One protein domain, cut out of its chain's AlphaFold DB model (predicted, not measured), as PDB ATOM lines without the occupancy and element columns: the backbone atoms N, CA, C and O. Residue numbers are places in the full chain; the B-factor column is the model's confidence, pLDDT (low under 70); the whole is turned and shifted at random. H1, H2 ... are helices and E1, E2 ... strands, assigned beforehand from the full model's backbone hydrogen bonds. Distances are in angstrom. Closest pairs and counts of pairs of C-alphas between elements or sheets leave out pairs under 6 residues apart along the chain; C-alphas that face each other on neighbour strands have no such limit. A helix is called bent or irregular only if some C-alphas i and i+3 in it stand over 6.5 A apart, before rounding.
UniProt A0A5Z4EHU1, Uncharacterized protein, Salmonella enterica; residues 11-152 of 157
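Overview. This is residues 11 to 152 of the 157 residues of an uncharacterized protein of Salmonella enterica (UniProt A0A5Z4EHU1). One helix, H3, runs through the core, with H2 folded back along it, while H4 and H5 form a V whose open end packs on it. The long helix H6 runs crosswise to H3 and to the V; the small strand hairpin E1 E2 packs on H6, and E3 E4 packs on H3. The printed part has 142 residues, in the order H1 H2 H3 E1 E2 H4 H5 E3 E4 H6, with two antiparallel two-stranded sheets, and is mostly helix. It is compact, with a radius of gyration of the C-alphas of 15.3 A and spans of 50 by 38 by 30 A.

Arrangement. Begin at H1, residues 11 to 15, which only just touches the hub H3, residues 44 to 62, with 3 pairs of C-alphas within 8 A, the closest Leu 11 and Arg 45 at 6.5 A. H2, residues 24 to 36, and H3 are a helical hairpin at a shallow tilt of 30 degrees, opposite ways; their closest C-alphas, Pro 24 and Gln 53, are 5.1 A apart. Next come the antiparallel hairpin strands E1, residues 67 to 69, and E2, residues 76 to 78, with N 68 and O 77 within hydrogen-bond range at 2.9 A. H4, residues 81 to 100, touches H3 with its residues 81 to 88 alone, closest at C-alphas Val 84 and Ala 52, 5.5 A, at a steep tilt of 49 degrees. H5, residues 102 to 116, touches H4 at a steep tilt of 54 degrees, closest at C-alphas Ala 105 and Thr 97, 4.7 A. The hairpin of E3, residues 117 to 119, and E4, residues 125 to 127, has N 118 and O 126 at 2.8 A. H6, residues 129 to 152, touches H4 about perpendicular, at 80 degrees, closest at C-alphas Ile 138 and Gly 91, 6.0 A. In H1, H3 and H6 every O i to N i+4 pair is within hydrogen-bond range; H2 has 8 of 9, H4 14 of 16 and H5 9 of 11.

Along the chain. Find C-alpha 11 at (-50.673, 28.506, -12.049), where H1 begins. H2 measures 18.9 A, H3 27.2 A, H4 26.7 A and H5 21.3 A from first to last C-alpha. H4 has a kink of 26 degrees near residue 88 and is irregular, only just, with C-alphas 91 and 94 at 6.55 A; H5 is irregular, with C-alphas 103 and 106 at 7.5 A. H6 runs 34.7 A to C-alpha 152 at (-64.207, 62.463, -25.478).

Size, cuts and confidence. The farthest C-alphas, Asp 37 and Thr 152, are 51.0 A apart. The printed part has no cut and no long link. Look for pLDDT under 70 at residues 120 to 123 and 149 to 152.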
ATOM      1  N   LEU A  11     -50.438  27.557 -10.961       89.50
ATOM      2  CA  LEU A  11     -50.673  28.506 -12.049       89.50
ATOM      3  C   LEU A  11     -52.173  28.676 -12.311       89.50
ATOM      4  O   LEU A  11     -52.642  29.805 -12.440       89.50
ATOM      5  N   ALA A  12     -52.952  27.591 -12.273       89.31
ATOM      6  CA  ALA A  12     -54.411  27.681 -12.383       89.31
ATOM      7  C   ALA A  12     -55.043  28.515 -11.253       89.31
ATOM      8  O   ALA A  12     -55.987  29.270 -11.481       89.31
ATOM      9  N   ARG A  13     -54.509  28.429 -10.030       90.56
ATOM     10  CA  ARG A  13     -54.989  29.218  -8.880       90.56
ATOM     11  C   ARG A  13     -54.625  30.701  -8.985       90.56
ATOM     12  O   ARG A  13     -55.398  31.560  -8.558       90.56
ATOM     13  N   ILE A  14     -53.462  31.008  -9.565       90.75
ATOM     14  CA  ILE A  14     -53.061  32.380  -9.915       90.75
ATOM     15  C   ILE A  14     -54.034  32.971 -10.938       90.75
ATOM     16  O   ILE A  14     -54.537  34.080 -10.730       90.75
ATOM     17  N   ASP A  15     -54.351  32.220 -11.992       87.12
ATOM     18  CA  ASP A  15     -55.312  32.643 -13.014       87.12
ATOM     19  C   ASP A  15     -56.721  32.830 -12.427       87.12
ATOM     20  O   ASP A  15     -57.398  33.805 -12.747       87.12
ATOM     21  N   ALA A  16     -57.128  31.971 -11.485       89.75
ATOM     22  CA  ALA A  16     -58.380  32.112 -10.738       89.75
ATOM     23  C   ALA A  16     -58.397  33.317  -9.772       89.75
ATOM     24  O   ALA A  16     -59.432  33.627  -9.180       89.75
ATOM     25  N   GLY A  17     -57.268  34.011  -9.600       88.62
ATOM     26  CA  GLY A  17     -57.164  35.211  -8.775       88.62
ATOM     27  C   GLY A  17     -57.079  34.944  -7.273       88.62
ATOM     28  O   GLY A  17     -57.186  35.892  -6.492       88.62
ATOM     29  N   GLU A  18     -56.835  33.700  -6.848       91.25
ATOM     30  CA  GLU A  18     -56.768  33.330  -5.425       91.25
ATOM     31  C   GLU A  18     -55.702  34.119  -4.649       91.25
ATOM     32  O   GLU A  18     -55.829  34.338  -3.445       91.25
ATOM     33  N   PHE A  19     -54.659  34.579  -5.343       88.94
ATOM     34  CA  PHE A  19     -53.533  35.300  -4.753       88.94
ATOM     35  C   PHE A  19     -53.588  36.821  -4.954       88.94
ATOM     36  O   PHE A  19     -52.652  37.515  -4.570       88.94
ATOM     37  N   ASN A  20     -54.679  37.378  -5.498       88.62
ATOM     38  CA  ASN A  20     -54.771  38.817  -5.808       88.62
ATOM     39  C   ASN A  20     -54.625  39.735  -4.588       88.62
ATOM     40  O   ASN A  20     -54.174  40.870  -4.726       88.62
ATOM     41  N   ASN A  21     -54.988  39.237  -3.406       86.62
ATOM     42  CA  ASN A  21     -54.899  39.968  -2.141       86.62
ATOM     43  C   ASN A  21     -53.703  39.527  -1.279       86.62
ATOM     44  O   ASN A  21     -53.560  39.974  -0.142       86.62
ATOM     45  N   VAL A  22     -52.860  38.628  -1.793       90.38
ATOM     46  CA  VAL A  22     -51.648  38.162  -1.114       90.38
ATOM     47  C   VAL A  22     -50.498  39.110  -1.454       90.38
ATOM     48  O   VAL A  22     -50.439  39.672  -2.545       90.38
ATOM     49  N   SER A  23     -49.592  39.338  -0.502       90.06
ATOM     50  CA  SER A  23     -48.472  40.253  -0.719       90.06
ATOM     51  C   SER A  23     -47.518  39.726  -1.808       90.06
ATOM     52  O   SER A  23     -47.247  38.519  -1.849       90.06
ATOM     53  N   PRO A  24     -46.943  40.608  -2.652       91.69
ATOM     54  CA  PRO A  24     -46.052  40.180  -3.729       91.69
ATOM     55  C   PRO A  24     -44.870  39.306  -3.287       91.69
ATOM     56  O   PRO A  24     -44.650  38.269  -3.912       91.69
ATOM     57  N   PRO A  25     -44.155  39.605  -2.179       91.56
ATOM     58  CA  PRO A  25     -43.060  38.744  -1.723       91.56
ATOM     59  C   PRO A  25     -43.507  37.316  -1.379       91.56
ATOM     60  O   PRO A  25     -42.769  36.358  -1.613       91.56
ATOM     61  N   THR A  26     -44.723  37.148  -0.846       91.94
ATOM     62  CA  THR A  26     -45.274  35.827  -0.521       91.94
ATOM     63  C   THR A  26     -45.616  35.043  -1.785       91.94
ATOM     64  O   THR A  26     -45.312  33.853  -1.851       91.94
ATOM     65  N   VAL A  27     -46.188  35.692  -2.802       92.56
ATOM     66  CA  VAL A  27     -46.478  35.036  -4.087       92.56
ATOM     67  C   VAL A  27     -45.191  34.684  -4.837       92.56
ATOM     68  O   VAL A  27     -45.068  33.572  -5.340       92.56
ATOM     69  N   LEU A  28     -44.188  35.566  -4.841       92.44
ATOM     70  CA  LEU A  28     -42.873  35.278  -5.428       92.44
ATOM     71  C   LEU A  28     -42.177  34.101  -4.729       92.44
ATOM     72  O   LEU A  28     -41.591  33.250  -5.393       92.44
ATOM     73  N   SER A  29     -42.297  34.005  -3.401       90.75
ATOM     74  CA  SER A  29     -41.791  32.852  -2.644       90.75
ATOM     75  C   SER A  29     -42.533  31.563  -3.014       90.75
ATOM     76  O   SER A  29     -41.901  30.527  -3.190       90.75
ATOM     77  N   LEU A  30     -43.860  31.625  -3.182       90.75
ATOM     78  CA  LEU A  30     -44.671  30.489  -3.636       90.75
ATOM     79  C   LEU A  30     -44.244  30.007  -5.029       90.75
ATOM     80  O   LEU A  30     -44.084  28.806  -5.226       90.75
ATOM     81  N   LEU A  31     -44.041  30.928  -5.976       90.38
ATOM     82  CA  LEU A  31     -43.529  30.610  -7.312       90.38
ATOM     83  C   LEU A  31     -42.132  29.985  -7.239       90.38
ATOM     84  O   LEU A  31     -41.873  28.988  -7.908       90.38
ATOM     85  N   GLY A  32     -41.252  30.535  -6.399       89.50
ATOM     86  CA  GLY A  32     -39.912  30.000  -6.166       89.50
ATOM     87  C   GLY A  32     -39.935  28.569  -5.631       89.50
ATOM     88  O   GLY A  32     -39.236  27.712  -6.165       89.50
ATOM     89  N   GLU A  33     -40.767  28.270  -4.632       88.25
ATOM     90  CA  GLU A  33     -40.919  26.901  -4.125       88.25
ATOM     91  C   GLU A  33     -41.522  25.963  -5.175       88.25
ATOM     92  O   GLU A  33     -40.964  24.898  -5.421       88.25
ATOM     93  N   TRP A  34     -42.593  26.384  -5.856       87.50
ATOM     94  CA  TRP A  34     -43.209  25.603  -6.932       87.50
ATOM     95  C   TRP A  34     -42.213  25.287  -8.059       87.50
ATOM     96  O   TRP A  34     -42.230  24.187  -8.606       87.50
ATOM     97  N   SER A  35     -41.301  26.214  -8.368       87.38
ATOM     98  CA  SER A  35     -40.316  26.045  -9.440       87.38
ATOM     99  C   SER A  35     -39.292  24.933  -9.190       87.38
ATOM    100  O   SER A  35     -38.769  24.360 -10.146       87.38
ATOM    101  N   LYS A  36     -39.018  24.588  -7.923       86.12
ATOM    102  CA  LYS A  36     -38.027  23.556  -7.564       86.12
ATOM    103  C   LYS A  36     -38.433  22.163  -8.040       86.12
ATOM    104  O   LYS A  36     -37.562  21.354  -8.350       86.12
ATOM    105  N   ASP A  37     -39.735  21.919  -8.139       84.12
ATOM    106  CA  ASP A  37     -40.306  20.646  -8.578       84.12
ATOM    107  C   ASP A  37     -40.574  20.607 -10.097       84.12
ATOM    108  O   ASP A  37     -41.112  19.626 -10.607       84.12
ATOM    109  N   GLN A  38     -40.206  21.663 -10.839       80.69
ATOM    110  CA  GLN A  38     -40.516  21.838 -12.264       80.69
ATOM    111  C   GLN A  38     -39.231  22.032 -13.092       80.69
ATOM    112  O   GLN A  38     -38.809  23.162 -13.346       80.69
ATOM    113  N   PRO A  39     -38.562  20.955 -13.545       73.75
ATOM    114  CA  PRO A  39     -37.370  21.093 -14.375       73.75
ATOM    115  C   PRO A  39     -37.719  21.715 -15.736       73.75
ATOM    116  O   PRO A  39     -38.484  21.147 -16.510       73.75
ATOM    117  N   GLY A  40     -37.116  22.868 -16.048       77.12
ATOM    118  CA  GLY A  40     -37.241  23.506 -17.363       77.12
ATOM    119  C   GLY A  40     -38.579  24.210 -17.611       77.12
ATOM    120  O   GLY A  40     -39.120  24.089 -18.706       77.12
ATOM    121  N   ILE A  41     -39.097  24.938 -16.612       84.31
ATOM    122  CA  ILE A  41     -40.350  25.712 -16.694       84.31
ATOM    123  C   ILE A  41     -40.443  26.467 -18.021       84.31
ATOM    124  O   ILE A  41     -39.650  27.369 -18.301       84.31
ATOM    125  N   SER A  42     -41.438  26.101 -18.823       87.44
ATOM    126  CA  SER A  42     -41.717  26.733 -20.111       87.44
ATOM    127  C   SER A  42     -43.011  27.534 -20.124       87.44
ATOM    128  O   SER A  42     -43.166  28.370 -21.007       87.44
ATOM    129  N   ASP A  43     -43.905  27.293 -19.160       90.62
ATOM    130  CA  ASP A  43     -45.246  27.873 -19.122       90.62
ATOM    131  C   ASP A  43     -45.182  29.404 -18.932       90.62
ATOM    132  O   ASP A  43     -44.706  29.873 -17.889       90.62
ATOM    133  N   PRO A  44     -45.671  30.206 -19.899       92.31
ATOM    134  CA  PRO A  44     -45.672  31.664 -19.808       92.31
ATOM    135  C   PRO A  44     -46.368  32.228 -18.574       92.31
ATOM    136  O   PRO A  44     -45.983  33.296 -18.101       92.31
ATOM    137  N   ARG A  45     -47.363  31.523 -18.017       93.31
ATOM    138  CA  ARG A  45     -48.130  31.993 -16.854       93.31
ATOM    139  C   ARG A  45     -47.250  32.162 -15.622       93.31
ATOM    140  O   ARG A  45     -47.457  33.100 -14.855       93.31
ATOM    141  N   PHE A  46     -46.239  31.306 -15.464       93.75
ATOM    142  CA  PHE A  46     -45.245  31.442 -14.401       93.75
ATOM    143  C   PHE A  46     -44.502  32.778 -14.513       93.75
ATOM    144  O   PHE A  46     -44.425  33.548 -13.554       93.75
ATOM    145  N   PHE A  47     -43.983  33.069 -15.705       95.31
ATOM    146  CA  PHE A  47     -43.179  34.263 -15.940       95.31
ATOM    147  C   PHE A  47     -44.020  35.540 -15.907       95.31
ATOM    148  O   PHE A  47     -43.591  36.538 -15.327       95.31
ATOM    149  N   ARG A  48     -45.244  35.491 -16.447       96.69
ATOM    150  CA  ARG A  48     -46.231  36.568 -16.351       96.69
ATOM    151  C   ARG A  48     -46.493  36.941 -14.899       96.69
ATOM    152  O   ARG A  48     -46.469  38.123 -14.565       96.69
ATOM    153  N   GLU A  49     -46.729  35.953 -14.034       96.19
ATOM    154  CA  GLU A  49     -46.976  36.226 -12.620       96.19
ATOM    155  C   GLU A  49     -45.735  36.792 -11.930       96.19
ATOM    156  O   GLU A  49     -45.849  37.764 -11.186       96.19
ATOM    157  N   ALA A  50     -44.546  36.252 -12.210       95.38
ATOM    158  CA  ALA A  50     -43.305  36.789 -11.660       95.38
ATOM    159  C   ALA A  50     -43.125  38.275 -12.023       95.38
ATOM    160  O   ALA A  50     -42.908  39.106 -11.139       95.38
ATOM    161  N   VAL A  51     -43.288  38.629 -13.301       97.06
ATOM    162  CA  VAL A  51     -43.199  40.019 -13.775       97.06
ATOM    163  C   VAL A  51     -44.276  40.896 -13.138       97.06
ATOM    164  O   VAL A  51     -43.965  41.993 -12.670       97.06
ATOM    165  N   ALA A  52     -45.523  40.420 -13.066       96.88
ATOM    166  CA  ALA A  52     -46.618  41.173 -12.462       96.88
ATOM    167  C   ALA A  52     -46.336  41.495 -10.987       96.88
ATOM    168  O   ALA A  52     -46.443  42.649 -10.574       96.88
ATOM    169  N   GLN A  53     -45.919  40.499 -10.201       96.00
ATOM    170  CA  GLN A  53     -45.624  40.677  -8.779       96.00
ATOM    171  C   GLN A  53     -44.416  41.593  -8.550       96.00
ATOM    172  O   GLN A  53     -44.466  42.462  -7.679       96.00
ATOM    173  N   LEU A  54     -43.355  41.457  -9.353       95.62
ATOM    174  CA  LEU A  54     -42.183  42.331  -9.262       95.62
ATOM    175  C   LEU A  54     -42.507  43.775  -9.654       95.62
ATOM    176  O   LEU A  54     -42.018  44.704  -9.016       95.62
ATOM    177  N   TRP A  55     -43.366  43.991 -10.653       96.25
ATOM    178  CA  TRP A  55     -43.809  45.338 -11.003       96.25
ATOM    179  C   TRP A  55     -44.594  45.985  -9.863       96.25
ATOM    180  O   TRP A  55     -44.291  47.110  -9.467       96.25
ATOM    181  N   VAL A  56     -45.556  45.262  -9.282       94.69
ATOM    182  CA  VAL A  56     -46.324  45.743  -8.122       94.69
ATOM    183  C   VAL A  56     -45.401  46.055  -6.945       94.69
ATOM    184  O   VAL A  56     -45.579  47.081  -6.287       94.69
ATOM    185  N   LEU A  57     -44.404  45.204  -6.689       92.69
ATOM    186  CA  LEU A  57     -43.409  45.426  -5.641       92.69
ATOM    187  C   LEU A  57     -42.602  46.707  -5.895       92.69
ATOM    188  O   LEU A  57     -42.585  47.581  -5.032       92.69
ATOM    189  N   ASN A  58     -42.042  46.875  -7.097       92.75
ATOM    190  CA  ASN A  58     -41.287  48.070  -7.482       92.75
ATOM    191  C   ASN A  58     -42.104  49.360  -7.312       92.75
ATOM    192  O   ASN A  58     -41.561  50.396  -6.931       92.75
ATOM    193  N   GLN A  59     -43.405  49.322  -7.611       92.75
ATOM    194  CA  GLN A  59     -44.272  50.494  -7.463       92.75
ATOM    195  C   GLN A  59     -44.618  50.778  -6.001       92.75
ATOM    196  O   GLN A  59     -44.665  51.942  -5.623       92.75
ATOM    197  N   ARG A  60     -44.768  49.750  -5.155       89.69
ATOM    198  CA  ARG A  60     -44.938  49.912  -3.697       89.69
ATOM    199  C   ARG A  60     -43.686  50.418  -2.980       89.69
ATOM    200  O   ARG A  60     -43.782  51.002  -1.909       89.69
ATOM    201  N   GLU A  61     -42.504  50.158  -3.524       87.69
ATOM    202  CA  GLU A  61     -41.266  50.714  -2.968       87.69
ATOM    203  C   GLU A  61     -41.128  52.209  -3.285       87.69
ATOM    204  O   GLU A  61     -40.573  52.964  -2.489       87.69
ATOM    205  N   LYS A  62     -41.669  52.648  -4.428       86.44
ATOM    206  CA  LYS A  62     -41.677  54.056  -4.854       86.44
ATOM    207  C   LYS A  62     -42.834  54.853  -4.251       86.44
ATOM    208  O   LYS A  62     -42.675  56.034  -3.959       86.44
ATOM    209  N   ASN A  63     -43.984  54.209  -4.075       81.12
ATOM    210  CA  ASN A  63     -45.244  54.817  -3.669       81.12
ATOM    211  C   ASN A  63     -45.828  54.048  -2.478       81.12
ATOM    212  O   ASN A  63     -45.762  52.827  -2.439       81.12
ATOM    213  N   SER A  64     -46.486  54.723  -1.531       78.62
ATOM    214  CA  SER A  64     -47.128  54.043  -0.387       78.62
ATOM    215  C   SER A  64     -48.220  53.037  -0.792       78.62
ATOM    216  O   SER A  64     -48.589  52.172   0.003       78.62
ATOM    217  N   GLU A  65     -48.709  53.123  -2.032       83.81
ATOM    218  CA  GLU A  65     -49.696  52.234  -2.640       83.81
ATOM    219  C   GLU A  65     -49.202  51.714  -4.002       83.81
ATOM    220  O   GLU A  65     -48.405  52.384  -4.658       83.81
ATOM    221  N   PRO A  66     -49.663  50.537  -4.473       86.19
ATOM    222  CA  PRO A  66     -49.309  50.012  -5.790       86.19
ATOM    223  C   PRO A  66     -50.029  50.797  -6.895       86.19
ATOM    224  O   PRO A  66     -51.017  50.331  -7.458       86.19
ATOM    225  N   VAL A  67     -49.549  51.999  -7.190       91.31
ATOM    226  CA  VAL A  67     -50.076  52.867  -8.246       91.31
ATOM    227  C   VAL A  67     -48.972  53.249  -9.222       91.31
ATOM    228  O   VAL A  67     -47.802  53.327  -8.851       91.31
ATOM    229  N   PHE A  68     -49.353  53.502 -10.471       91.62
ATOM    230  CA  PHE A  68     -48.486  54.080 -11.493       91.62
ATOM    231  C   PHE A  68     -48.995  55.459 -11.892       91.62
ATOM    232  O   PHE A  68     -50.182  55.641 -12.158       91.62
ATOM    233  N   ALA A  69     -48.092  56.428 -11.944       88.25
ATOM    234  CA  ALA A  69     -48.392  57.798 -12.327       88.25
ATOM    235  C   ALA A  69     -47.426  58.236 -13.426       88.25
ATOM    236  O   ALA A  69     -46.254  57.857 -13.420       88.25
ATOM    237  N   VAL A  70     -47.919  59.060 -14.346       86.25
ATOM    238  CA  VAL A  70     -47.104  59.713 -15.374       86.25
ATOM    239  C   VAL A  70     -47.083  61.199 -15.059       86.25
ATOM    240  O   VAL A  70     -48.132  61.799 -14.828       86.25
ATOM    241  N   GLU A  71     -45.892  61.793 -15.047       83.94
ATOM    242  CA  GLU A  71     -45.745  63.228 -14.817       83.94
ATOM    243  C   GLU A  71     -46.586  64.027 -15.826       83.94
ATOM    244  O   GLU A  71     -46.564  63.765 -17.030       83.94
ATOM    245  N   GLY A  72     -47.359  64.988 -15.318       80.44
ATOM    246  CA  GLY A  72     -48.251  65.817 -16.130       80.44
ATOM    247  C   GLY A  72     -49.627  65.211 -16.426       80.44
ATOM    248  O   GLY A  72     -50.460  65.917 -16.990       80.44
ATOM    249  N   LEU A  73     -49.910  63.963 -16.024       80.88
ATOM    250  CA  LEU A  73     -51.271  63.416 -16.047       80.88
ATOM    251  C   LEU A  73     -51.944  63.552 -14.667       80.88
ATOM    252  O   LEU A  73     -51.304  63.294 -13.648       80.88
ATOM    253  N   PRO A  74     -53.235  63.939 -14.607       79.44
ATOM    254  CA  PRO A  74     -53.944  64.156 -13.343       79.44
ATOM    255  C   PRO A  74     -54.422  62.856 -12.674       79.44
ATOM    256  O   PRO A  74     -54.913  62.884 -11.549       79.44
ATOM    257  N   CYS A  75     -54.316  61.723 -13.367       83.25
ATOM    258  CA  CYS A  75     -54.810  60.424 -12.935       83.25
ATOM    259  C   CYS A  75     -53.663  59.460 -12.613       83.25
ATOM    260  O   CYS A  75     -52.579  59.525 -13.198       83.25
ATOM    261  N   VAL A  76     -53.945  58.510 -11.726       88.50
ATOM    262  CA  VAL A  76     -53.055  57.391 -11.405       88.50
ATOM    263  C   VAL A  76     -53.720  56.078 -11.794       88.50
ATOM    264  O   VAL A  76     -54.942  55.955 -11.748       88.50
ATOM    265  N   LEU A  77     -52.909  55.092 -12.158       88.88
ATOM    266  CA  LEU A  77     -53.345  53.748 -12.506       88.88
ATOM    267  C   LEU A  77     -53.165  52.818 -11.298       88.88
ATOM    268  O   LEU A  77     -52.022  52.573 -10.905       88.88
ATOM    269  N   PRO A  78     -54.240  52.276 -10.703       90.06
ATOM    270  CA  PRO A  78     -54.124  51.239  -9.685       90.06
ATOM    271  C   PRO A  78     -53.523  49.955 -10.269       90.06
ATOM    272  O   PRO A  78     -53.903  49.522 -11.356       90.06
ATOM    273  N   LEU A  79     -52.615  49.317  -9.528       90.69
ATOM    274  CA  LEU A  79     -51.894  48.117  -9.959       90.69
ATOM    275  C   LEU A  79     -52.123  46.919  -9.020       90.69
ATOM    276  O   LEU A  79     -51.170  46.409  -8.421       90.69
ATOM    277  N   PRO A  80     -53.357  46.416  -8.849       89.38
ATOM    278  CA  PRO A  80     -53.529  45.106  -8.235       89.38
ATOM    279  C   PRO A  80     -52.934  44.020  -9.162       89.38
ATOM    280  O   PRO A  80     -53.034  44.147 -10.386       89.38
ATOM    281  N   PRO A  81     -52.348  42.931  -8.626       88.31
ATOM    282  CA  PRO A  81     -51.648  41.928  -9.438       88.31
ATOM    283  C   PRO A  81     -52.471  41.357 -10.601       88.31
ATOM    284  O   PRO A  81     -51.954  41.210 -11.705       88.31
ATOM    285  N   GLY A  82     -53.768  41.104 -10.387       90.38
ATOM    286  CA  GLY A  82     -54.670  40.637 -11.445       90.38
ATOM    287  C   GLY A  82     -54.795  41.613 -12.616       90.38
ATOM    288  O   GLY A  82     -54.751  41.192 -13.766       90.38
ATOM    289  N   THR A  83     -54.859  42.914 -12.336       92.19
ATOM    290  CA  THR A  83     -54.888  43.955 -13.370       92.19
ATOM    291  C   THR A  83     -53.566  44.018 -14.128       92.19
ATOM    292  O   THR A  83     -53.570  44.075 -15.354       92.19
ATOM    293  N   VAL A  84     -52.430  43.922 -13.430       94.69
ATOM    294  CA  VAL A  84     -51.110  43.897 -14.083       94.69
ATOM    295  C   VAL A  84     -50.958  42.669 -14.985       94.69
ATOM    296  O   VAL A  84     -50.455  42.791 -16.102       94.69
ATOM    297  N   ARG A  85     -51.453  41.498 -14.561       95.00
ATOM    298  CA  ARG A  85     -51.522  40.315 -15.432       95.00
ATOM    299  C   ARG A  85     -52.353  40.582 -16.682       95.00
ATOM    300  O   ARG A  85     -51.903  40.247 -17.774       95.00
ATOM    301  N   SER A  86     -53.531  41.191 -16.547       93.75
ATOM    302  CA  SER A  86     -54.357  41.551 -17.705       93.75
ATOM    303  C   SER A  86     -53.617  42.488 -18.660       93.75
ATOM    304  O   SER A  86     -53.643  42.248 -19.860       93.75
ATOM    305  N   PHE A  87     -52.892  43.484 -18.142       94.62
ATOM    306  CA  PHE A  87     -52.099  44.406 -18.962       94.62
ATOM    307  C   PHE A  87     -51.007  43.696 -19.755       94.62
ATOM    308  O   PHE A  87     -50.794  44.005 -20.922       94.62
ATOM    309  N   LEU A  88     -50.335  42.725 -19.142       96.81
ATOM    310  CA  LEU A  88     -49.347  41.896 -19.821       96.81
ATOM    311  C   LEU A  88     -49.987  41.039 -20.926       96.81
ATOM    312  O   LEU A  88     -49.460  40.974 -22.034       96.81
ATOM    313  N   VAL A  89     -51.145  40.428 -20.673       95.06
ATOM    314  CA  VAL A  89     -51.854  39.629 -21.687       95.06
ATOM    315  C   VAL A  89     -52.275  40.492 -22.880       95.06
ATOM    316  O   VAL A  89     -52.032  40.130 -24.033       95.06
ATOM    317  N   THR A  90     -52.891  41.647 -22.627       92.56
ATOM    318  CA  THR A  90     -53.433  42.502 -23.692       92.56
ATOM    319  C   THR A  90     -52.356  43.331 -24.383       92.56
ATOM    320  O   THR A  90     -52.402  43.508 -25.595       92.56
ATOM    321  N   GLY A  91     -51.389  43.847 -23.625       89.44
ATOM    322  CA  GLY A  91     -50.366  44.780 -24.100       89.44
ATOM    323  C   GLY A  91     -49.087  44.122 -24.613       89.44
ATOM    324  O   GLY A  91     -48.350  44.758 -25.360       89.44
ATOM    325  N   LEU A  92     -48.820  42.864 -24.245       94.94
ATOM    326  CA  LEU A  92     -47.610  42.150 -24.661       94.94
ATOM    327  C   LEU A  92     -47.930  40.829 -25.366       94.94
ATOM    328  O   LEU A  92     -47.559  40.638 -26.523       94.94
ATOM    329  N   GLU A  93     -48.621  39.911 -24.694       96.31
ATOM    330  CA  GLU A  93     -48.792  38.548 -25.215       96.31
ATOM    331  C   GLU A  93     -49.653  38.495 -26.474       96.31
ATOM    332  O   GLU A  93     -49.352  37.743 -27.403       96.31
ATOM    333  N   SER A  94     -50.700  39.321 -26.526       94.56
ATOM    334  CA  SER A  94     -51.569  39.443 -27.698       94.56
ATOM    335  C   SER A  94     -50.784  39.938 -28.916       94.56
ATOM    336  O   SER A  94     -50.883  39.340 -29.985       94.56
ATOM    337  N   ALA A  95     -49.918  40.944 -28.744       93.56
ATOM    338  CA  ALA A  95     -49.075  41.472 -29.818       93.56
ATOM    339  C   ALA A  95     -48.029  40.449 -30.302       93.56
ATOM    340  O   ALA A  95     -47.775  40.324 -31.502       93.56
ATOM    341  N   ILE A  96     -47.439  39.671 -29.387       95.19
ATOM    342  CA  ILE A  96     -46.533  38.572 -29.750       95.19
ATOM    343  C   ILE A  96     -47.299  37.485 -30.516       95.19
ATOM    344  O   ILE A  96     -46.832  37.013 -31.552       95.19
ATOM    345  N   THR A  97     -48.491  37.113 -30.050       95.44
ATOM    346  CA  THR A  97     -49.323  36.093 -30.701       95.44
ATOM    347  C   THR A  97     -49.730  36.514 -32.111       95.44
ATOM    348  O   THR A  97     -49.630  35.712 -33.037       95.44
ATOM    349  N   GLU A  98     -50.124  37.775 -32.299       95.25
ATOM    350  CA  GLU A  98     -50.449  38.336 -33.614       95.25
ATOM    351  C   GLU A  98     -49.239  38.304 -34.558       95.25
ATOM    352  O   GLU A  98     -49.357  37.917 -35.720       95.25
ATOM    353  N   ARG A  99     -48.051  38.654 -34.052       94.69
ATOM    354  CA  ARG A  99     -46.829  38.733 -34.859       94.69
ATOM    355  C   ARG A  99     -46.264  37.374 -35.269       94.69
ATOM    356  O   ARG A  99     -45.761  37.241 -36.384       94.69
ATOM    357  N   TYR A 100     -46.260  36.401 -34.361       93.12
ATOM    358  CA  TYR A 100     -45.564  35.122 -34.554       93.12
ATOM    359  C   TYR A 100     -46.504  33.947 -34.850       93.12
ATOM    360  O   TYR A 100     -46.029  32.877 -35.235       93.12
ATOM    361  N   GLY A 101     -47.816  34.144 -34.708       93.00
ATOM    362  CA  GLY A 101     -48.821  33.095 -34.838       93.00
ATOM    363  C   GLY A 101     -48.886  32.182 -33.610       93.00
ATOM    364  O   GLY A 101     -47.935  32.059 -32.835       93.00
ATOM    365  N   SER A 102     -50.022  31.504 -33.442       87.88
ATOM    366  CA  SER A 102     -50.312  30.655 -32.276       87.88
ATOM    367  C   SER A 102     -49.312  29.514 -32.073       87.88
ATOM    368  O   SER A 102     -49.028  29.160 -30.935       87.88
ATOM    369  N   GLU A 103     -48.733  28.976 -33.151       88.88
ATOM    370  CA  GLU A 103     -47.764  27.870 -33.086       88.88
ATOM    371  C   GLU A 103     -46.458  28.249 -32.376       88.88
ATOM    372  O   GLU A 103     -45.814  27.398 -31.764       88.88
ATOM    373  N   ARG A 104     -46.050  29.523 -32.457       91.12
ATOM    374  CA  ARG A 104     -44.797  30.014 -31.860       91.12
ATOM    375  C   ARG A 104     -45.015  30.935 -30.666       91.12
ATOM    376  O   ARG A 104     -44.072  31.144 -29.905       91.12
ATOM    377  N   ALA A 105     -46.233  31.445 -30.487       91.81
ATOM    378  CA  ALA A 105     -46.581  32.434 -29.474       91.81
ATOM    379  C   ALA A 105     -46.065  32.062 -28.080       91.81
ATOM    380  O   ALA A 105     -45.361  32.855 -27.469       91.81
ATOM    381  N   GLU A 106     -46.330  30.844 -27.605       92.19
ATOM    382  CA  GLU A 106     -45.958  30.424 -26.247       92.19
ATOM    383  C   GLU A 106     -44.444  30.526 -25.993       92.19
ATOM    384  O   GLU A 106     -44.001  31.060 -24.975       92.19
ATOM    385  N   THR A 107     -43.633  30.083 -26.959       94.12
ATOM    386  CA  THR A 107     -42.168  30.139 -26.852       94.12
ATOM    387  C   THR A 107     -41.658  31.575 -26.902       94.12
ATOM    388  O   THR A 107     -40.777  31.936 -26.120       94.12
ATOM    389  N   GLU A 108     -42.199  32.400 -27.797       96.31
ATOM    390  CA  GLU A 108     -41.762  33.791 -27.938       96.31
ATOM    391  C   GLU A 108     -42.201  34.645 -26.737       96.31
ATOM    392  O   GLU A 108     -41.405  35.438 -26.241       96.31
ATOM    393  N   ILE A 109     -43.404  34.422 -26.194       96.62
ATOM    394  CA  ILE A 109     -43.877  35.060 -24.956       96.62
ATOM    395  C   ILE A 109     -42.941  34.709 -23.798       96.62
ATOM    396  O   ILE A 109     -42.459  35.599 -23.096       96.62
ATOM    397  N   ARG A 110     -42.633  33.417 -23.618       94.94
ATOM    398  CA  ARG A 110     -41.690  32.966 -22.589       94.94
ATOM    399  C   ARG A 110     -40.339  33.666 -22.731       94.94
ATOM    400  O   ARG A 110     -39.812  34.187 -21.753       94.94
ATOM    401  N   ASN A 111     -39.777  33.680 -23.940       94.75
ATOM    402  CA  ASN A 111     -38.487  34.314 -24.204       94.75
ATOM    403  C   ASN A 111     -38.522  35.813 -23.893       94.75
ATOM    404  O   ASN A 111     -37.570  36.336 -23.319       94.75
ATOM    405  N   PHE A 112     -39.620  36.494 -24.217       95.88
ATOM    406  CA  PHE A 112     -39.772  37.911 -23.923       95.88
ATOM    407  C   PHE A 112     -39.811  38.178 -22.417       95.88
ATOM    408  O   PHE A 112     -39.098  39.055 -21.934       95.88
ATOM    409  N   TYR A 113     -40.555  37.379 -21.648       97.00
ATOM    410  CA  TYR A 113     -40.536  37.512 -20.194       97.00
ATOM    411  C   TYR A 113     -39.170  37.216 -19.582       97.00
ATOM    412  O   TYR A 113     -38.770  37.897 -18.643       97.00
ATOM    413  N   LEU A 114     -38.428  36.246 -20.118       94.56
ATOM    414  CA  LEU A 114     -37.060  35.982 -19.674       94.56
ATOM    415  C   LEU A 114     -36.139  37.193 -19.886       94.56
ATOM    416  O   LEU A 114     -35.253  37.406 -19.068       94.56
ATOM    417  N   LEU A 115     -36.360  38.012 -20.922       95.62
ATOM    418  CA  LEU A 115     -35.633  39.277 -21.107       95.62
ATOM    419  C   LEU A 115     -36.059  40.357 -20.100       95.62
ATOM    420  O   LEU A 115     -35.261  41.224 -19.741       95.62
ATOM    421  N   MET A 116     -37.318  40.335 -19.656       96.94
ATOM    422  CA  MET A 116     -37.851  41.278 -18.665       96.94
ATOM    423  C   MET A 116     -37.402  40.967 -17.232       96.94
ATOM    424  O   MET A 116     -37.522  41.821 -16.353       96.94
ATOM    425  N   LEU A 117     -36.907  39.758 -16.988       94.38
ATOM    426  CA  LEU A 117     -36.433  39.299 -15.691       94.38
ATOM    427  C   LEU A 117     -34.906  39.350 -15.639       94.38
ATOM    428  O   LEU A 117     -34.228  39.122 -16.635       94.38
ATOM    429  N   ASP A 118     -34.365  39.632 -14.460       91.06
ATOM    430  CA  ASP A 118     -32.934  39.553 -14.191       91.06
ATOM    431  C   ASP A 118     -32.680  38.728 -12.928       91.06
ATOM    432  O   ASP A 118     -33.464  38.748 -11.970       91.06
ATOM    433  N   ALA A 119     -31.573  37.992 -12.928       73.56
ATOM    434  CA  ALA A 119     -31.073  37.332 -11.736       73.56
ATOM    435  C   ALA A 119     -30.223  38.354 -10.977       73.56
ATOM    436  O   ALA A 119     -29.032  38.521 -11.248       73.56
ATOM    437  N   GLY A 120     -30.849  39.070 -10.043       58.59
ATOM    438  CA  GLY A 120     -30.191  40.111  -9.266       58.59
ATOM    439  C   GLY A 120     -28.927  39.612  -8.555       58.59
ATOM    440  O   GLY A 120     -28.759  38.423  -8.259       58.59
ATOM    441  N   HIS A 121     -28.020  40.541  -8.242       46.38
ATOM    442  CA  HIS A 121     -26.825  40.246  -7.451       46.38
ATOM    443  C   HIS A 121     -27.253  39.768  -6.052       46.38
ATOM    444  O   HIS A 121     -27.654  40.571  -5.215       46.38
ATOM    445  N   GLY A 122     -27.207  38.453  -5.814       48.78
ATOM    446  CA  GLY A 122     -27.648  37.836  -4.556       48.78
ATOM    447  C   GLY A 122     -28.794  36.820  -4.660       48.78
ATOM    448  O   GLY A 122     -29.352  36.477  -3.624       48.78
ATOM    449  N   MET A 123     -29.119  36.307  -5.858       58.31
ATOM    450  CA  MET A 123     -30.125  35.246  -6.117       58.31
ATOM    451  C   MET A 123     -31.600  35.680  -6.037       58.31
ATOM    452  O   MET A 123     -32.485  34.847  -6.227       58.31
ATOM    453  N   ALA A 124     -31.891  36.958  -5.787       74.25
ATOM    454  CA  ALA A 124     -33.259  37.471  -5.843       74.25
ATOM    455  C   ALA A 124     -33.643  37.807  -7.292       74.25
ATOM    456  O   ALA A 124     -32.930  38.544  -7.972       74.25
ATOM    457  N   LEU A 125     -34.768  37.267  -7.760       87.06
ATOM    458  CA  LEU A 125     -35.341  37.612  -9.060       87.06
ATOM    459  C   LEU A 125     -35.809  39.074  -9.040       87.06
ATOM    460  O   LEU A 125     -36.538  39.470  -8.130       87.06
ATOM    461  N   THR A 126     -35.414  39.861 -10.036       92.69
ATOM    462  CA  THR A 126     -35.800  41.273 -10.184       92.69
ATOM    463  C   THR A 126     -36.299  41.555 -11.600       92.69
ATOM    464  O   THR A 126     -36.108  40.740 -12.502       92.69
ATOM    465  N   LEU A 127     -36.934  42.711 -11.823       95.00
ATOM    466  CA  LEU A 127     -37.141  43.195 -13.192       95.00
ATOM    467  C   LEU A 127     -35.821  43.724 -13.750       95.00
ATOM    468  O   LEU A 127     -35.119  44.481 -13.078       95.00
ATOM    469  N   SER A 128     -35.512  43.348 -14.987       95.88
ATOM    470  CA  SER A 128     -34.409  43.933 -15.744       95.88
ATOM    471  C   SER A 128     -34.737  45.385 -16.134       95.88
ATOM    472  O   SER A 128     -35.909  45.781 -16.114       95.88
ATOM    473  N   PRO A 129     -33.743  46.200 -16.546       95.44
ATOM    474  CA  PRO A 129     -34.008  47.531 -17.098       95.44
ATOM    475  C   PRO A 129     -35.009  47.498 -18.261       95.44
ATOM    476  O   PRO A 129     -35.918  48.322 -18.313       95.44
ATOM    477  N   PHE A 130     -34.897  46.486 -19.125       96.19
ATOM    478  CA  PHE A 130     -35.838  46.242 -20.214       96.19
ATOM    479  C   PHE A 130     -37.247  45.913 -19.699       96.19
ATOM    480  O   PHE A 130     -38.233  46.446 -20.196       96.19
ATOM    481  N   GLY A 131     -37.361  45.082 -18.657       97.06
ATOM    482  CA  GLY A 131     -38.646  44.786 -18.027       97.06
ATOM    483  C   GLY A 131     -39.325  46.026 -17.447       97.06
ATOM    484  O   GLY A 131     -40.533  46.195 -17.597       97.06
ATOM    485  N   VAL A 132     -38.553  46.921 -16.824       96.50
ATOM    486  CA  VAL A 132     -39.062  48.199 -16.304       96.50
ATOM    487  C   VAL A 132     -39.542  49.112 -17.434       96.50
ATOM    488  O   VAL A 132     -40.607  49.716 -17.297       96.50
ATOM    489  N   GLU A 133     -38.795  49.202 -18.535       97.00
ATOM    490  CA  GLU A 133     -39.167  49.981 -19.724       97.00
ATOM    491  C   GLU A 133     -40.489  49.482 -20.320       97.00
ATOM    492  O   GLU A 133     -41.459  50.235 -20.376       97.00
ATOM    493  N   VAL A 134     -40.585  48.183 -20.621       96.94
ATOM    494  CA  VAL A 134     -41.798  47.565 -21.184       96.94
ATOM    495  C   VAL A 134     -43.018  47.783 -20.286       96.94
ATOM    496  O   VAL A 134     -44.090  48.153 -20.767       96.94
ATOM    497  N   MET A 135     -42.881  47.592 -18.970       97.06
ATOM    498  CA  MET A 135     -43.994  47.817 -18.042       97.06
ATOM    499  C   MET A 135     -44.414  49.287 -17.975       97.06
ATOM    500  O   MET A 135     -45.608  49.579 -17.860       97.06
ATOM    501  N   THR A 136     -43.453  50.206 -18.061       95.56
ATOM    502  CA  THR A 136     -43.715  51.649 -18.101       95.56
ATOM    503  C   THR A 136     -44.484  52.020 -19.365       95.56
ATOM    504  O   THR A 136     -45.475  52.745 -19.271       95.56
ATOM    505  N   ASP A 137     -44.092  51.482 -20.519       95.31
ATOM    506  CA  ASP A 137     -44.755  51.735 -21.800       95.31
ATOM    507  C   ASP A 137     -46.192  51.209 -21.811       95.31
ATOM    508  O   ASP A 137     -47.116  51.955 -22.144       95.31
ATOM    509  N   ILE A 138     -46.406  49.966 -21.362       95.38
ATOM    510  CA  ILE A 138     -47.745  49.367 -21.259       95.38
ATOM    511  C   ILE A 138     -48.638  50.203 -20.332       95.38
ATOM    512  O   ILE A 138     -49.746  50.583 -20.715       95.38
ATOM    513  N   CYS A 139     -48.165  50.534 -19.126       94.06
ATOM    514  CA  CYS A 139     -48.959  51.309 -18.169       94.06
ATOM    515  C   CYS A 139     -49.235  52.733 -18.675       94.06
ATOM    516  O   CYS A 139     -50.331  53.253 -18.475       94.06
ATOM    517  N   THR A 140     -48.271  53.358 -19.357       92.88
ATOM    518  CA  THR A 140     -48.433  54.694 -19.948       92.88
ATOM    519  C   THR A 140     -49.461  54.683 -21.070       92.88
ATOM    520  O   THR A 140     -50.308  55.573 -21.119       92.88
ATOM    521  N   PHE A 141     -49.416  53.685 -21.955       90.62
ATOM    522  CA  PHE A 141     -50.391  53.528 -23.031       90.62
ATOM    523  C   PHE A 141     -51.812  53.387 -22.473       90.62
ATOM    524  O   PHE A 141     -52.709  54.117 -22.889       90.62
ATOM    525  N   ILE A 142     -51.994  52.522 -21.471       90.25
ATOM    526  CA  ILE A 142     -53.291  52.291 -20.821       90.25
ATOM    527  C   ILE A 142     -53.798  53.557 -20.129       90.25
ATOM    528  O   ILE A 142     -54.944  53.953 -20.331       90.25
ATOM    529  N   LEU A 143     -52.945  54.220 -19.342       89.19
ATOM    530  CA  LEU A 143     -53.327  55.429 -18.615       89.19
ATOM    531  C   LEU A 143     -53.702  56.569 -19.571       89.19
ATOM    532  O   LEU A 143     -54.674  57.277 -19.331       89.19
ATOM    533  N   ARG A 144     -52.966  56.737 -20.677       87.75
ATOM    534  CA  ARG A 144     -53.295  57.737 -21.704       87.75
ATOM    535  C   ARG A 144     -54.582  57.404 -22.452       87.75
ATOM    536  O   ARG A 144     -55.337  58.326 -22.731       87.75
ATOM    537  N   GLY A 145     -54.827  56.128 -22.755       84.75
ATOM    538  CA  GLY A 145     -56.091  55.678 -23.340       84.75
ATOM    539  C   GLY A 145     -57.279  56.061 -22.460       84.75
ATOM    540  O   GLY A 145     -58.190  56.726 -22.935       84.75
ATOM    541  N   ALA A 146     -57.198  55.778 -21.157       79.56
ATOM    542  CA  ALA A 146     -58.239  56.150 -20.199       79.56
ATOM    543  C   ALA A 146     -58.492  57.671 -20.144       79.56
ATOM    544  O   ALA A 146     -59.637  58.105 -20.154       79.56
ATOM    545  N   VAL A 147     -57.433  58.493 -20.143       76.88
ATOM    546  CA  VAL A 147     -57.568  59.965 -20.143       76.88
ATOM    547  C   VAL A 147     -58.215  60.488 -21.423       76.88
ATOM    548  O   VAL A 147     -59.017  61.420 -21.375       76.88
ATOM    549  N   LEU A 148     -57.828  59.942 -22.578       71.00
ATOM    550  CA  LEU A 148     -58.354  60.379 -23.866       71.00
ATOM    551  C   LEU A 148     -59.817  59.965 -24.034       71.00
ATOM    552  O   LEU A 148     -60.618  60.801 -24.456       71.00
ATOM    553  N   ASP A 149     -60.175  58.747 -23.632       64.31
ATOM    554  CA  ASP A 149     -61.554  58.262 -23.681       64.31
ATOM    555  C   ASP A 149     -62.467  59.103 -22.765       64.31
ATOM    556  O   ASP A 149     -63.465  59.653 -23.244       64.31
ATOM    557  N   ASP A 150     -62.067  59.357 -21.511       57.97
ATOM    558  CA  ASP A 150     -62.801  60.241 -20.584       57.97
ATOM    559  C   ASP A 150     -62.953  61.672 -21.134       57.97
ATOM    560  O   ASP A 150     -63.972  62.334 -20.930       57.97
ATOM    561  N   SER A 151     -61.955  62.174 -21.870       55.47
ATOM    562  CA  SER A 151     -62.019  63.510 -22.469       55.47
ATOM    563  C   SER A 151     -62.981  63.597 -23.658       55.47
ATOM    564  O   SER A 151     -63.487  64.681 -23.944       55.47
ATOM    565  N   THR A 152     -63.278  62.481 -24.335       50.28
ATOM    566  CA  THR A 152     -64.207  62.463 -25.478       50.28
ATOM    567  C   THR A 152     -65.678  62.441 -25.076       50.28
ATOM    568  O   THR A 152     -66.507  62.968 -25.820       50.28
TER     569      THR A 152